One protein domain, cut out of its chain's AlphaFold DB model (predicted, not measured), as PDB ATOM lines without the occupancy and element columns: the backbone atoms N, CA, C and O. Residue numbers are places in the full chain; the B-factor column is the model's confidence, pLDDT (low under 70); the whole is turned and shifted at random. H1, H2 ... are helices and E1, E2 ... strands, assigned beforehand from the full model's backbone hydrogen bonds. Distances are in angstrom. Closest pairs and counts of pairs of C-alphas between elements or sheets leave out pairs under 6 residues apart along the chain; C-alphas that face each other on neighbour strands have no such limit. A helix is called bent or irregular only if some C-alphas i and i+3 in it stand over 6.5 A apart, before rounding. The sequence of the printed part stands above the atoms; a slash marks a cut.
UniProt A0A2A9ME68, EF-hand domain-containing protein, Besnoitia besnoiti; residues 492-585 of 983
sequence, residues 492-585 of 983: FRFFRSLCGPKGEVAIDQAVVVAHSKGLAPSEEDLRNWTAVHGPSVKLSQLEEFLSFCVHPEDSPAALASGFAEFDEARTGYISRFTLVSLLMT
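What this domain is: This is residues 492 to 585 of the 983 residues of the protein "EF-hand domain-containing protein" of Besnoitia besnoiti (UniProt A0A2A9ME68). The domain has two lobes set end to end: a larger one, in which the short helices H1, H2, H3 and H4 gather with a tiny ladder of two strands, E1 and E2, and a small, loose one, in which H5 and H6 stand with a loop between them. A thin stretch without a named element, residues 549 to 555, joins the lobes. The printed part has 94 residues, with six named helices and two named strands in the order H1, E1, H2, H3, E2, H4, H5, H6; the sheet is E1 - E2, antiparallel, and the class is mostly helix. The whole is loose, with a radius of gyration of the C-alphas of 17.0 A, and spans 56 by 24 by 19 A.

How they stand to each other: E1, residues 504 to 506, and E2, residues 536 to 538, are antiparallel neighbours, with 147 degrees between their directions. The C-alphas of Val 505 and Val 537 face each other at 5.3 A; N 505 and O 537, 2.9 A, and N 537 and O 505, 2.8 A, are within hydrogen-bond range. H2, residues 507 to 516, has its closest C-alpha pair with E2 at Ile 507 and Ser 536, 5.5 A. H1, residues 492 to 498, touches H2 at a steep tilt of 40 degrees, opposite ways; their closest C-alphas are those of Phe 495 and Val 513, 6.4 A. H1 only just touches H4, residues 539 to 548, with 3 pairs of C-alphas within 8 A; the closest are those of Phe 495 and Leu 539, 7.5 A. H4 is irregular: C-alphas 540 and 543 are 7.2 A apart. H3, residues 523 to 533, is close to H4 but not clearly touching it; their closest C-alphas are those of Trp 529 and Phe 545, 7.8 A. H5, residues 556 to 564, and H6, residues 576 to 583, are apart, and H5 is also apart from H4. Every O i to N i+4 pair is within hydrogen-bond range in H1, H3, H5 and H6, against 4 of 6 in H2 and 4 of 6 in H4.

Where its parts are: H1 begins at C-alpha 492, (179.963, 126.747, 169.853), and is 9.9 A long. E1 measures 6.9 A and E2 6.7 A. H2 is 14.2 A, H3 15.2 A and H4 14.7 A long. H5, 11.9 A, begins at C-alpha 556, (190.781, 149.449, 167.834). H6, 10.7 A, ends at C-alpha 583, (198.806, 143.121, 155.161).

The domain as a whole: The two C-alphas farthest apart, those of Pro 501 and Ala 569, are 56.2 A apart. The printed part has no cut, and the link from H5 to H6, 11 residues, is long. The mean pLDDT of the printed part is 74.3; 30 residues are under 70, among them 556 to 562 and 580 to 585.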
ATOM      1  N   PHE A 492     180.272 127.999 169.146       70.88
ATOM      2  CA  PHE A 492     179.963 126.747 169.853       70.88
ATOM      3  C   PHE A 492     179.309 125.704 168.945       70.88
ATOM      4  O   PHE A 492     179.610 124.512 169.041       70.88
ATOM      5  N   ARG A 493     178.420 126.141 168.043       68.19
ATOM      6  CA  ARG A 493     177.828 125.268 167.018       68.19
ATOM      7  C   ARG A 493     178.884 124.776 166.027       68.19
ATOM      8  O   ARG A 493     178.885 123.595 165.692       68.19
ATOM      9  N   PHE A 494     179.805 125.649 165.615       70.31
ATOM     10  CA  PHE A 494     180.894 125.295 164.704       70.31
ATOM     11  C   PHE A 494     181.900 124.332 165.356       70.31
ATOM     12  O   PHE A 494     182.160 123.266 164.805       70.31
ATOM     13  N   PHE A 495     182.357 124.610 166.580       76.31
ATOM     14  CA  PHE A 495     183.217 123.720 167.370       76.31
ATOM     15  C   PHE A 495     182.579 122.335 167.556       76.31
ATOM     16  O   PHE A 495     183.214 121.325 167.264       76.31
ATOM     17  N   ARG A 496     181.290 122.264 167.935       73.50
ATOM     18  CA  ARG A 496     180.552 120.987 168.032       73.50
ATOM     19  C   ARG A 496     180.467 120.216 166.708       73.50
ATOM     20  O   ARG A 496     180.317 119.001 166.755       73.50
ATOM     21  N   SER A 497     180.570 120.884 165.556       73.69
ATOM     22  CA  SER A 497     180.635 120.221 164.242       73.69
ATOM     23  C   SER A 497     182.034 119.705 163.874       73.69
ATOM     24  O   SER A 497     182.147 118.837 163.013       73.69
ATOM     25  N   LEU A 498     183.082 120.195 164.551       71.56
ATOM     26  CA  LEU A 498     184.470 119.737 164.418       71.56
ATOM     27  C   LEU A 498     184.843 118.656 165.450       71.56
ATOM     28  O   LEU A 498     185.790 117.904 165.232       71.56
ATOM     29  N   CYS A 499     184.106 118.548 166.563       74.56
ATOM     30  CA  CYS A 499     184.331 117.530 167.590       74.56
ATOM     31  C   CYS A 499     184.278 116.100 167.027       74.56
ATOM     32  O   CYS A 499     183.228 115.613 166.603       74.56
ATOM     33  N   GLY A 500     185.391 115.371 167.147       68.50
ATOM     34  CA  GLY A 500     185.391 113.916 167.000       68.50
ATOM     35  C   GLY A 500     184.652 113.210 168.155       68.50
ATOM     36  O   GLY A 500     184.247 113.854 169.127       68.50
ATOM     37  N   PRO A 501     184.550 111.865 168.143       57.50
ATOM     38  CA  PRO A 501     183.812 111.080 169.149       57.50
ATOM     39  C   PRO A 501     184.369 111.151 170.588       57.50
ATOM     40  O   PRO A 501     183.858 110.469 171.472       57.50
ATOM     41  N   LYS A 502     185.413 111.955 170.832       61.59
ATOM     42  CA  LYS A 502     185.978 112.253 172.157       61.59
ATOM     43  C   LYS A 502     185.471 113.572 172.769       61.59
ATOM     44  O   LYS A 502     185.722 113.802 173.943       61.59
ATOM     45  N   GLY A 503     184.794 114.437 172.004       71.56
ATOM     46  CA  GLY A 503     184.373 115.772 172.472       71.56
ATOM     47  C   GLY A 503     185.501 116.815 172.557       71.56
ATOM     48  O   GLY A 503     185.308 117.886 173.132       71.56
ATOM     49  N   GLU A 504     186.661 116.503 171.977       81.44
ATOM     50  CA  GLU A 504     187.841 117.368 171.890       81.44
ATOM     51  C   GLU A 504     188.124 117.740 170.427       81.44
ATOM     52  O   GLU A 504     187.717 117.022 169.504       81.44
ATOM     53  N   VAL A 505     188.832 118.851 170.234       82.31
ATOM     54  CA  VAL A 505     189.234 119.422 168.941       82.31
ATOM     55  C   VAL A 505     190.735 119.737 169.011       82.31
ATOM     56  O   VAL A 505     191.217 120.172 170.057       82.31
ATOM     57  N   ALA A 506     191.501 119.484 167.946       83.69
ATOM     58  CA  ALA A 506     192.933 119.824 167.916       83.69
ATOM     59  C   ALA A 506     193.131 121.351 167.905       83.69
ATOM     60  O   ALA A 506     192.262 122.064 167.402       83.69
ATOM     61  N   ILE A 507     194.257 121.865 168.415       82.38
ATOM     62  CA  ILE A 507     194.502 123.322 168.462       82.38
ATOM     63  C   ILE A 507     194.350 123.972 167.080       82.38
ATOM     64  O   ILE A 507     193.599 124.936 166.958       82.38
ATOM     65  N   ASP A 508     194.924 123.390 166.027       78.75
ATOM     66  CA  ASP A 508     194.825 123.893 164.644       78.75
ATOM     67  C   ASP A 508     193.367 124.052 164.167       78.75
ATOM     68  O   ASP A 508     193.037 124.931 163.374       78.75
ATOM     69  N   GLN A 509     192.461 123.212 164.675       78.31
ATOM     70  CA  GLN A 509     191.026 123.272 164.393       78.31
ATOM     71  C   GLN A 509     190.288 124.248 165.327       78.31
ATOM     72  O   GLN A 509     189.297 124.851 164.916       78.31
ATOM     73  N   ALA A 510     190.769 124.449 166.557       80.44
ATOM     74  CA  ALA A 510     190.273 125.478 167.470       80.44
ATOM     75  C   ALA A 510     190.639 126.897 166.989       80.44
ATOM     76  O   ALA A 510     189.826 127.812 167.122       80.44
ATOM     77  N   VAL A 511     191.790 127.073 166.329       81.25
ATOM     78  CA  VAL A 511     192.187 128.319 165.642       81.25
ATOM     79  C   VAL A 511     191.147 128.739 164.598       81.25
ATOM     80  O   VAL A 511     190.757 129.903 164.556       81.25
ATOM     81  N   VAL A 512     190.588 127.798 163.826       76.62
ATOM     82  CA  VAL A 512     189.494 128.093 162.875       76.62
ATOM     83  C   VAL A 512     188.246 128.631 163.595       76.62
ATOM     84  O   VAL A 512     187.538 129.495 163.070       76.62
ATOM     85  N   VAL A 513     187.981 128.174 164.824       78.69
ATOM     86  CA  VAL A 513     186.883 128.687 165.659       78.69
ATOM     87  C   VAL A 513     187.202 130.092 166.191       78.69
ATOM     88  O   VAL A 513     186.316 130.947 166.169       78.69
ATOM     89  N   ALA A 514     188.452 130.379 166.570       78.06
ATOM     90  CA  ALA A 514     188.906 131.726 166.932       78.06
ATOM     91  C   ALA A 514     188.791 132.711 165.748       78.06
ATOM     92  O   ALA A 514     188.201 133.784 165.887       78.06
ATOM     93  N   HIS A 515     189.205 132.306 164.545       74.25
ATOM     94  CA  HIS A 515     189.008 133.092 163.323       74.25
ATOM     95  C   HIS A 515     187.524 133.338 163.011       74.25
ATOM     96  O   HIS A 515     187.162 134.434 162.584       74.25
ATOM     97  N   SER A 516     186.627 132.384 163.303       69.50
ATOM     98  CA  SER A 516     185.171 132.593 163.165       69.50
ATOM     99  C   SER A 516     184.601 133.674 164.104       69.50
ATOM    100  O   SER A 516     183.500 134.176 163.872       69.50
ATOM    101  N   LYS A 517     185.359 134.058 165.141       68.81
ATOM    102  CA  LYS A 517     185.075 135.170 166.061       68.81
ATOM    103  C   LYS A 517     185.790 136.476 165.701       68.81
ATOM    104  O   LYS A 517     185.526 137.485 166.350       68.81
ATOM    105  N   GLY A 518     186.651 136.476 164.684       67.56
ATOM    106  CA  GLY A 518     187.508 137.615 164.344       67.56
ATOM    107  C   GLY A 518     188.775 137.729 165.199       67.56
ATOM    108  O   GLY A 518     189.406 138.778 165.171       67.56
ATOM    109  N   LEU A 519     189.143 136.675 165.938       77.62
ATOM    110  CA  LEU A 519     190.412 136.589 166.668       77.62
ATOM    111  C   LEU A 519     191.488 135.940 165.788       77.62
ATOM    112  O   LEU A 519     191.192 135.052 164.981       77.62
ATOM    113  N   ALA A 520     192.740 136.356 165.961       75.62
ATOM    114  CA  ALA A 520     193.886 135.861 165.203       75.62
ATOM    115  C   ALA A 520     195.023 135.457 166.161       75.62
ATOM    116  O   ALA A 520     195.978 136.216 166.310       75.62
ATOM    117  N   PRO A 521     194.917 134.297 166.843       80.31
ATOM    118  CA  PRO A 521     195.944 133.854 167.783       80.31
ATOM    119  C   PRO A 521     197.297 133.679 167.091       80.31
ATOM    120  O   PRO A 521     197.377 133.077 166.016       80.31
ATOM    121  N   SER A 522     198.351 134.190 167.720       77.62
ATOM    122  CA  SER A 522     199.726 134.066 167.236       77.62
ATOM    123  C   SER A 522     200.280 132.659 167.477       77.62
ATOM    124  O   SER A 522     199.791 131.919 168.331       77.62
ATOM    125  N   GLU A 523     201.351 132.279 166.775       76.75
ATOM    126  CA  GLU A 523     202.004 130.987 167.033       76.75
ATOM    127  C   GLU A 523     202.557 130.892 168.472       76.75
ATOM    128  O   GLU A 523     202.612 129.808 169.050       76.75
ATOM    129  N   GLU A 524     202.910 132.028 169.082       77.31
ATOM    130  CA  GLU A 524     203.328 132.110 170.483       77.31
ATOM    131  C   GLU A 524     202.162 131.837 171.448       77.31
ATOM    132  O   GLU A 524     202.330 131.060 172.388       77.31
ATOM    133  N   ASP A 525     200.957 132.342 171.165       81.94
ATOM    134  CA  ASP A 525     199.746 132.006 171.932       81.94
ATOM    135  C   ASP A 525     199.455 130.504 171.888       81.94
ATOM    136  O   ASP A 525     199.151 129.890 172.912       81.94
ATOM    137  N   LEU A 526     199.592 129.883 170.712       83.25
ATOM    138  CA  LEU A 526     199.361 128.447 170.550       83.25
ATOM    139  C   LEU A 526     200.419 127.618 171.287       83.25
ATOM    140  O   LEU A 526     200.073 126.619 171.925       83.25
ATOM    141  N   ARG A 527     201.691 128.037 171.269       80.88
ATOM    142  CA  ARG A 527     202.773 127.411 172.051       80.88
ATOM    143  C   ARG A 527     202.519 127.541 173.558       80.88
ATOM    144  O   ARG A 527     202.585 126.536 174.265       80.88
ATOM    145  N   ASN A 528     202.159 128.734 174.032       84.38
ATOM    146  CA  ASN A 528     201.874 129.010 175.444       84.38
ATOM    147  C   ASN A 528     200.642 128.234 175.941       84.38
ATOM    148  O   ASN A 528     200.705 127.579 176.983       84.38
ATOM    149  N   TRP A 529     199.556 128.202 175.161       84.56
ATOM    150  CA  TRP A 529     198.382 127.380 175.462       84.56
ATOM    151  C   TRP A 529     198.726 125.883 175.496       84.56
ATOM    152  O   TRP A 529     198.361 125.186 176.445       84.56
ATOM    153  N   THR A 530     199.478 125.382 174.507       85.25
ATOM    154  CA  THR A 530     199.902 123.968 174.449       85.25
ATOM    155  C   THR A 530     200.736 123.574 175.668       85.25
ATOM    156  O   THR A 530     200.574 122.469 176.183       85.25
ATOM    157  N   ALA A 531     201.603 124.469 176.154       83.94
ATOM    158  CA  ALA A 531     202.455 124.225 177.317       83.94
ATOM    159  C   ALA A 531     201.672 124.097 178.639       83.94
ATOM    160  O   ALA A 531     202.113 123.375 179.534       83.94
ATOM    161  N   VAL A 532     200.519 124.767 178.762       83.81
ATOM    162  CA  VAL A 532     199.697 124.787 179.988       83.81
ATOM    163  C   VAL A 532     198.541 123.778 179.933       83.81
ATOM    164  O   VAL A 532     198.321 123.043 180.896       83.81
ATOM    165  N   HIS A 533     197.813 123.714 178.815       81.56
ATOM    166  CA  HIS A 533     196.566 122.946 178.682       81.56
ATOM    167  C   HIS A 533     196.689 121.702 177.780       81.56
ATOM    168  O   HIS A 533     195.808 120.840 177.807       81.56
ATOM    169  N   GLY A 534     197.785 121.564 177.025       83.50
ATOM    170  CA  GLY A 534     198.023 120.457 176.094       83.50
ATOM    171  C   GLY A 534     197.466 120.688 174.675       83.50
ATOM    172  O   GLY A 534     196.801 121.688 174.419       83.50
ATOM    173  N   PRO A 535     197.731 119.765 173.726       84.50
ATOM    174  CA  PRO A 535     197.501 119.963 172.286       84.50
ATOM    175  C   PRO A 535     196.040 119.796 171.810       84.50
ATOM    176  O   PRO A 535     195.785 119.753 170.602       84.50
ATOM    177  N   SER A 536     195.069 119.676 172.720       84.06
ATOM    178  CA  SER A 536     193.639 119.606 172.392       84.06
ATOM    179  C   SER A 536     192.812 120.551 173.260       84.06
ATOM    180  O   SER A 536     193.088 120.760 174.439       84.06
ATOM    181  N   VAL A 537     191.762 121.119 172.666       85.31
ATOM    182  CA  VAL A 537     190.790 121.990 173.333       85.31
ATOM    183  C   VAL A 537     189.497 121.201 173.549       85.31
ATOM    184  O   VAL A 537     188.992 120.535 172.640       85.31
ATOM    185  N   LYS A 538     188.939 121.273 174.761       86.88
ATOM    186  CA  LYS A 538     187.610 120.735 175.104       86.88
ATOM    187  C   LYS A 538     186.535 121.797 174.924       86.88
ATOM    188  O   LYS A 538     186.803 122.980 175.091       86.88
ATOM    189  N   LEU A 539     185.285 121.378 174.706       80.88
ATOM    190  CA  LEU A 539     184.142 122.304 174.649       80.88
ATOM    191  C   LEU A 539     184.028 123.186 175.915       80.88
ATOM    192  O   LEU A 539     183.633 124.341 175.818       80.88
ATOM    193  N   SER A 540     184.404 122.657 177.085       80.94
ATOM    194  CA  SER A 540     184.437 123.385 178.365       80.94
ATOM    195  C   SER A 540     185.601 124.373 178.505       80.94
ATOM    196  O   SER A 540     185.569 125.204 179.400       80.94
ATOM    197  N   GLN A 541     186.620 124.270 177.650       83.31
ATOM    198  CA  GLN A 541     187.795 125.148 177.612       83.31
ATOM    199  C   GLN A 541     187.754 126.096 176.407       83.31
ATOM    200  O   GLN A 541     188.699 126.838 176.173       83.31
ATOM    201  N   LEU A 542     186.675 126.084 175.614       80.44
ATOM    202  CA  LEU A 542     186.559 126.940 174.436       80.44
ATOM    203  C   LEU A 542     186.448 128.423 174.815       80.44
ATOM    204  O   LEU A 542     187.037 129.258 174.140       80.44
ATOM    205  N   GLU A 543     185.729 128.763 175.888       80.19
ATOM    206  CA  GLU A 543     185.655 130.151 176.377       80.19
ATOM    207  C   GLU A 543     186.987 130.599 176.984       80.19
ATOM    208  O   GLU A 543     187.428 131.712 176.726       80.19
ATOM    209  N   GLU A 544     187.652 129.703 177.718       83.94
ATOM    210  CA  GLU A 544     188.995 129.897 178.275       83.94
ATOM    211  C   GLU A 544     190.001 130.192 177.145       83.94
ATOM    212  O   GLU A 544     190.607 131.260 177.141       83.94
ATOM    213  N   PHE A 545     190.064 129.338 176.117       83.50
ATOM    214  CA  PHE A 545     190.886 129.517 174.913       83.50
ATOM    215  C   PHE A 545     190.559 130.816 174.162       83.50
ATOM    216  O   PHE A 545     191.450 131.612 173.884       83.50
ATOM    217  N   LEU A 546     189.279 131.086 173.879       82.38
ATOM    218  CA  LEU A 546     188.870 132.318 173.194       82.38
ATOM    219  C   LEU A 546     189.150 133.583 174.023       82.38
ATOM    220  O   LEU A 546     189.296 134.645 173.432       82.38
ATOM    221  N   SER A 547     189.223 133.492 175.355       82.12
ATOM    222  CA  SER A 547     189.626 134.606 176.228       82.12
ATOM    223  C   SER A 547     191.144 134.758 176.358       82.12
ATOM    224  O   SER A 547     191.626 135.874 176.507       82.12
ATOM    225  N   PHE A 548     191.891 133.654 176.257       81.62
ATOM    226  CA  PHE A 548     193.353 133.634 176.232       81.62
ATOM    227  C   PHE A 548     193.893 134.267 174.940       81.62
ATOM    228  O   PHE A 548     194.879 134.990 174.969       81.62
ATOM    229  N   CYS A 549     193.197 134.065 173.819       79.81
ATOM    230  CA  CYS A 549     193.504 134.668 172.519       79.81
ATOM    231  C   CYS A 549     192.944 136.102 172.341       79.81
ATOM    232  O   CYS A 549     192.584 136.472 171.222       79.81
ATOM    233  N   VAL A 550     192.811 136.878 173.426       79.69
ATOM    234  CA  VAL A 550     192.426 138.302 173.402       79.69
ATOM    235  C   VAL A 550     193.455 139.106 174.186       79.69
ATOM    236  O   VAL A 550     193.453 139.122 175.419       79.69
ATOM    237  N   HIS A 551     194.312 139.818 173.465       75.62
ATOM    238  CA  HIS A 551     195.353 140.658 174.043       75.62
ATOM    239  C   HIS A 551     194.833 142.069 174.344       75.62
ATOM    240  O   HIS A 551     193.932 142.568 173.663       75.62
ATOM    241  N   PRO A 552     195.420 142.795 175.316       65.44
ATOM    242  CA  PRO A 552     195.106 144.215 175.527       65.44
ATOM    243  C   PRO A 552     195.444 145.086 174.300       65.44
ATOM    244  O   PRO A 552     194.924 146.197 174.159       65.44
ATOM    245  N   GLU A 553     196.289 144.576 173.402       61.53
ATOM    246  CA  GLU A 553     196.688 145.218 172.148       61.53
ATOM    247  C   GLU A 553     195.675 145.008 171.005       61.53
ATOM    248  O   GLU A 553     195.650 145.815 170.079       61.53
ATOM    249  N   ASP A 554     194.724 144.068 171.121       66.81
ATOM    250  CA  ASP A 554     193.623 143.853 170.153       66.81
ATOM    251  C   ASP A 554     192.540 144.957 170.200       66.81
ATOM    252  O   ASP A 554     191.395 144.796 169.764       66.81
ATOM    253  N   SER A 555     192.879 146.128 170.744       71.44
ATOM    254  CA  SER A 555     191.979 147.273 170.797       71.44
ATOM    255  C   SER A 555     191.985 148.053 169.471       71.44
ATOM    256  O   SER A 555     193.049 148.319 168.903       71.44
ATOM    257  N   PRO A 556     190.827 148.565 169.001       66.38
ATOM    258  CA  PRO A 556     190.781 149.449 167.834       66.38
ATOM    259  C   PRO A 556     191.641 150.717 167.973       66.38
ATOM    260  O   PRO A 556     191.977 151.336 166.969       66.38
ATOM    261  N   ALA A 557     191.993 151.112 169.203       67.06
ATOM    262  CA  ALA A 557     192.883 152.236 169.479       67.06
ATOM    263  C   ALA A 557     194.362 151.887 169.233       67.06
ATOM    264  O   ALA A 557     195.062 152.678 168.604       67.06
ATOM    265  N   ALA A 558     194.822 150.710 169.668       65.88
ATOM    266  CA  ALA A 558     196.173 150.221 169.387       65.88
ATOM    267  C   ALA A 558     196.352 149.918 167.889       65.88
ATOM    268  O   ALA A 558     197.290 150.423 167.274       65.88
ATOM    269  N   LEU A 559     195.378 149.244 167.264       68.69
ATOM    270  CA  LEU A 559     195.347 149.019 165.815       68.69
ATOM    271  C   LEU A 559     195.413 150.345 165.026       68.69
ATOM    272  O   LEU A 559     196.195 150.487 164.085       68.69
ATOM    273  N   ALA A 560     194.630 151.352 165.432       67.38
ATOM    274  CA  ALA A 560     194.682 152.683 164.828       67.38
ATOM    275  C   ALA A 560     196.004 153.420 165.103       67.38
ATOM    276  O   ALA A 560     196.432 154.201 164.258       67.38
ATOM    277  N   SER A 561     196.666 153.168 166.238       68.19
ATOM    278  CA  SER A 561     198.000 153.705 166.536       68.19
ATOM    279  C   SER A 561     199.061 153.105 165.611       68.19
ATOM    280  O   SER A 561     199.862 153.854 165.057       68.19
ATOM    281  N   GLY A 562     199.018 151.791 165.361       67.00
ATOM    282  CA  GLY A 562     199.881 151.132 164.377       67.00
ATOM    283  C   GLY A 562     199.692 151.705 162.968       67.00
ATOM    284  O   GLY A 562     200.660 152.068 162.306       67.00
ATOM    285  N   PHE A 563     198.444 151.900 162.526       72.06
ATOM    286  CA  PHE A 563     198.173 152.551 161.238       72.06
ATOM    287  C   PHE A 563     198.525 154.050 161.199       72.06
ATOM    288  O   PHE A 563     198.792 154.572 160.114       72.06
ATOM    289  N   ALA A 564     198.570 154.746 162.339       70.88
ATOM    290  CA  ALA A 564     198.906 156.170 162.400       70.88
ATOM    291  C   ALA A 564     200.380 156.469 162.072       70.88
ATOM    292  O   ALA A 564     200.675 157.584 161.639       70.88
ATOM    293  N   GLU A 565     201.295 155.499 162.201       67.69
ATOM    294  CA  GLU A 565     202.677 155.653 161.713       67.69
ATOM    295  C   GLU A 565     202.749 155.752 160.180       67.69
ATOM    296  O   GLU A 565     203.623 156.427 159.636       67.69
ATOM    297  N   PHE A 566     201.801 155.127 159.475       68.00
ATOM    298  CA  PHE A 566     201.748 155.074 158.010       68.00
ATOM    299  C   PHE A 566     200.874 156.180 157.385       68.00
ATOM    300  O   PHE A 566     200.737 156.255 156.163       68.00
ATOM    301  N   ASP A 567     200.321 157.069 158.214       74.75
ATOM    302  CA  ASP A 567     199.637 158.308 157.830       74.75
ATOM    303  C   ASP A 567     200.482 159.513 158.282       74.75
ATOM    304  O   ASP A 567     200.126 160.249 159.203       74.75
ATOM    305  N   GLU A 568     201.620 159.732 157.607       63.25
ATOM    306  CA  GLU A 568     202.551 160.850 157.874       63.25
ATOM    307  C   GLU A 568     201.848 162.224 157.914       63.25
ATOM    308  O   GLU A 568     202.292 163.156 158.588       63.25
ATOM    309  N   ALA A 569     200.731 162.356 157.192       72.69
ATOM    310  CA  ALA A 569     199.932 163.571 157.098       72.69
ATOM    311  C   ALA A 569     198.870 163.715 158.213       72.69
ATOM    312  O   ALA A 569     198.202 164.754 158.274       72.69
ATOM    313  N   ARG A 570     198.719 162.709 159.090       69.06
ATOM    314  CA  ARG A 570     197.745 162.623 160.199       69.06
ATOM    315  C   ARG A 570     196.322 162.982 159.762       69.06
ATOM    316  O   ARG A 570     195.635 163.800 160.380       69.06
ATOM    317  N   THR A 571     195.907 162.411 158.640       74.44
ATOM    318  CA  THR A 571     194.607 162.642 158.002       74.44
ATOM    319  C   THR A 571     193.475 161.786 158.573       74.44
ATOM    320  O   THR A 571     192.313 162.169 158.429       74.44
ATOM    321  N   GLY A 572     193.804 160.664 159.216       73.44
ATOM    322  CA  GLY A 572     192.894 159.568 159.547       73.44
ATOM    323  C   GLY A 572     192.729 158.544 158.416       73.44
ATOM    324  O   GLY A 572     191.786 157.756 158.466       73.44
ATOM    325  N   TYR A 573     193.585 158.569 157.383       71.38
ATOM    326  CA  TYR A 573     193.438 157.739 156.180       71.38
ATOM    327  C   TYR A 573     194.786 157.257 155.632       71.38
ATOM    328  O   TYR A 573     195.594 158.043 155.140       71.38
ATOM    329  N   ILE A 574     194.972 155.938 155.591       75.19
ATOM    330  CA  ILE A 574     196.020 155.287 154.793       75.19
ATOM    331  C   ILE A 574     195.517 155.001 153.371       75.19
ATOM    332  O   ILE A 574     194.317 154.843 153.134       75.19
ATOM    333  N   SER A 575     196.425 154.926 152.392       73.56
ATOM    334  CA  SER A 575     196.034 154.578 151.018       73.56
ATOM    335  C   SER A 575     195.699 153.083 150.894       73.56
ATOM    336  O   SER A 575     196.251 152.263 151.625       73.56
ATOM    337  N   ARG A 576     194.849 152.695 149.924       64.50
ATOM    338  CA  ARG A 576     194.581 151.267 149.619       64.50
ATOM    339  C   ARG A 576     195.874 150.496 149.346       64.50
ATOM    340  O   ARG A 576     195.984 149.357 149.770       64.50
ATOM    341  N   PHE A 577     196.834 151.123 148.664       60.16
ATOM    342  CA  PHE A 577     198.148 150.541 148.399       60.16
ATOM    343  C   PHE A 577     198.903 150.288 149.711       60.16
ATOM    344  O   PHE A 577     199.283 149.159 149.975       60.16
ATOM    345  N   THR A 578     199.000 151.296 150.584       69.00
ATOM    346  CA  THR A 578     199.615 151.185 151.921       69.00
ATOM    347  C   THR A 578     198.970 150.082 152.767       69.00
ATOM    348  O   THR A 578     199.684 149.290 153.367       69.00
ATOM    349  N   LEU A 579     197.634 149.994 152.784       71.00
ATOM    350  CA  LEU A 579     196.903 148.941 153.497       71.00
ATOM    351  C   LEU A 579     197.222 147.541 152.944       71.00
ATOM    352  O   LEU A 579     197.456 146.631 153.732       71.00
ATOM    353  N   VAL A 580     197.266 147.371 151.617       62.22
ATOM    354  CA  VAL A 580     197.701 146.107 150.994       62.22
ATOM    355  C   VAL A 580     199.124 145.771 151.442       62.22
ATOM    356  O   VAL A 580     199.343 144.684 151.957       62.22
ATOM    357  N   SER A 581     200.068 146.708 151.323       62.72
ATOM    358  CA  SER A 581     201.470 146.495 151.702       62.72
ATOM    359  C   SER A 581     201.640 146.071 153.161       62.72
ATOM    360  O   SER A 581     202.416 145.165 153.442       62.72
ATOM    361  N   LEU A 582     200.896 146.679 154.088       66.69
ATOM    362  CA  LEU A 582     200.941 146.305 155.504       66.69
ATOM    363  C   LEU A 582     200.433 144.877 155.729       66.69
ATOM    364  O   LEU A 582     201.090 144.105 156.419       66.69
ATOM    365  N   LEU A 583     199.327 144.491 155.085       61.97
ATOM    366  CA  LEU A 583     198.806 143.121 155.161       61.97
ATOM    367  C   LEU A 583     199.782 142.092 154.557       61.97
ATOM    368  O   LEU A 583     199.952 141.024 155.133       61.97
ATOM    369  N   MET A 584     200.489 142.437 153.471       56.78
ATOM    370  CA  MET A 584     201.560 141.607 152.884       56.78
ATOM    371  C   MET A 584     202.799 141.458 153.792       56.78
ATOM    372  O   MET A 584     203.638 140.609 153.518       56.78
ATOM    373  N   THR A 585     202.955 142.293 154.828       55.12
ATOM    374  CA  THR A 585     204.142 142.306 155.712       55.12
ATOM    375  C   THR A 585     203.905 141.552 157.034       55.12
ATOM    376  O   THR A 585     204.835 141.392 157.816       55.12
TER     377      THR A 585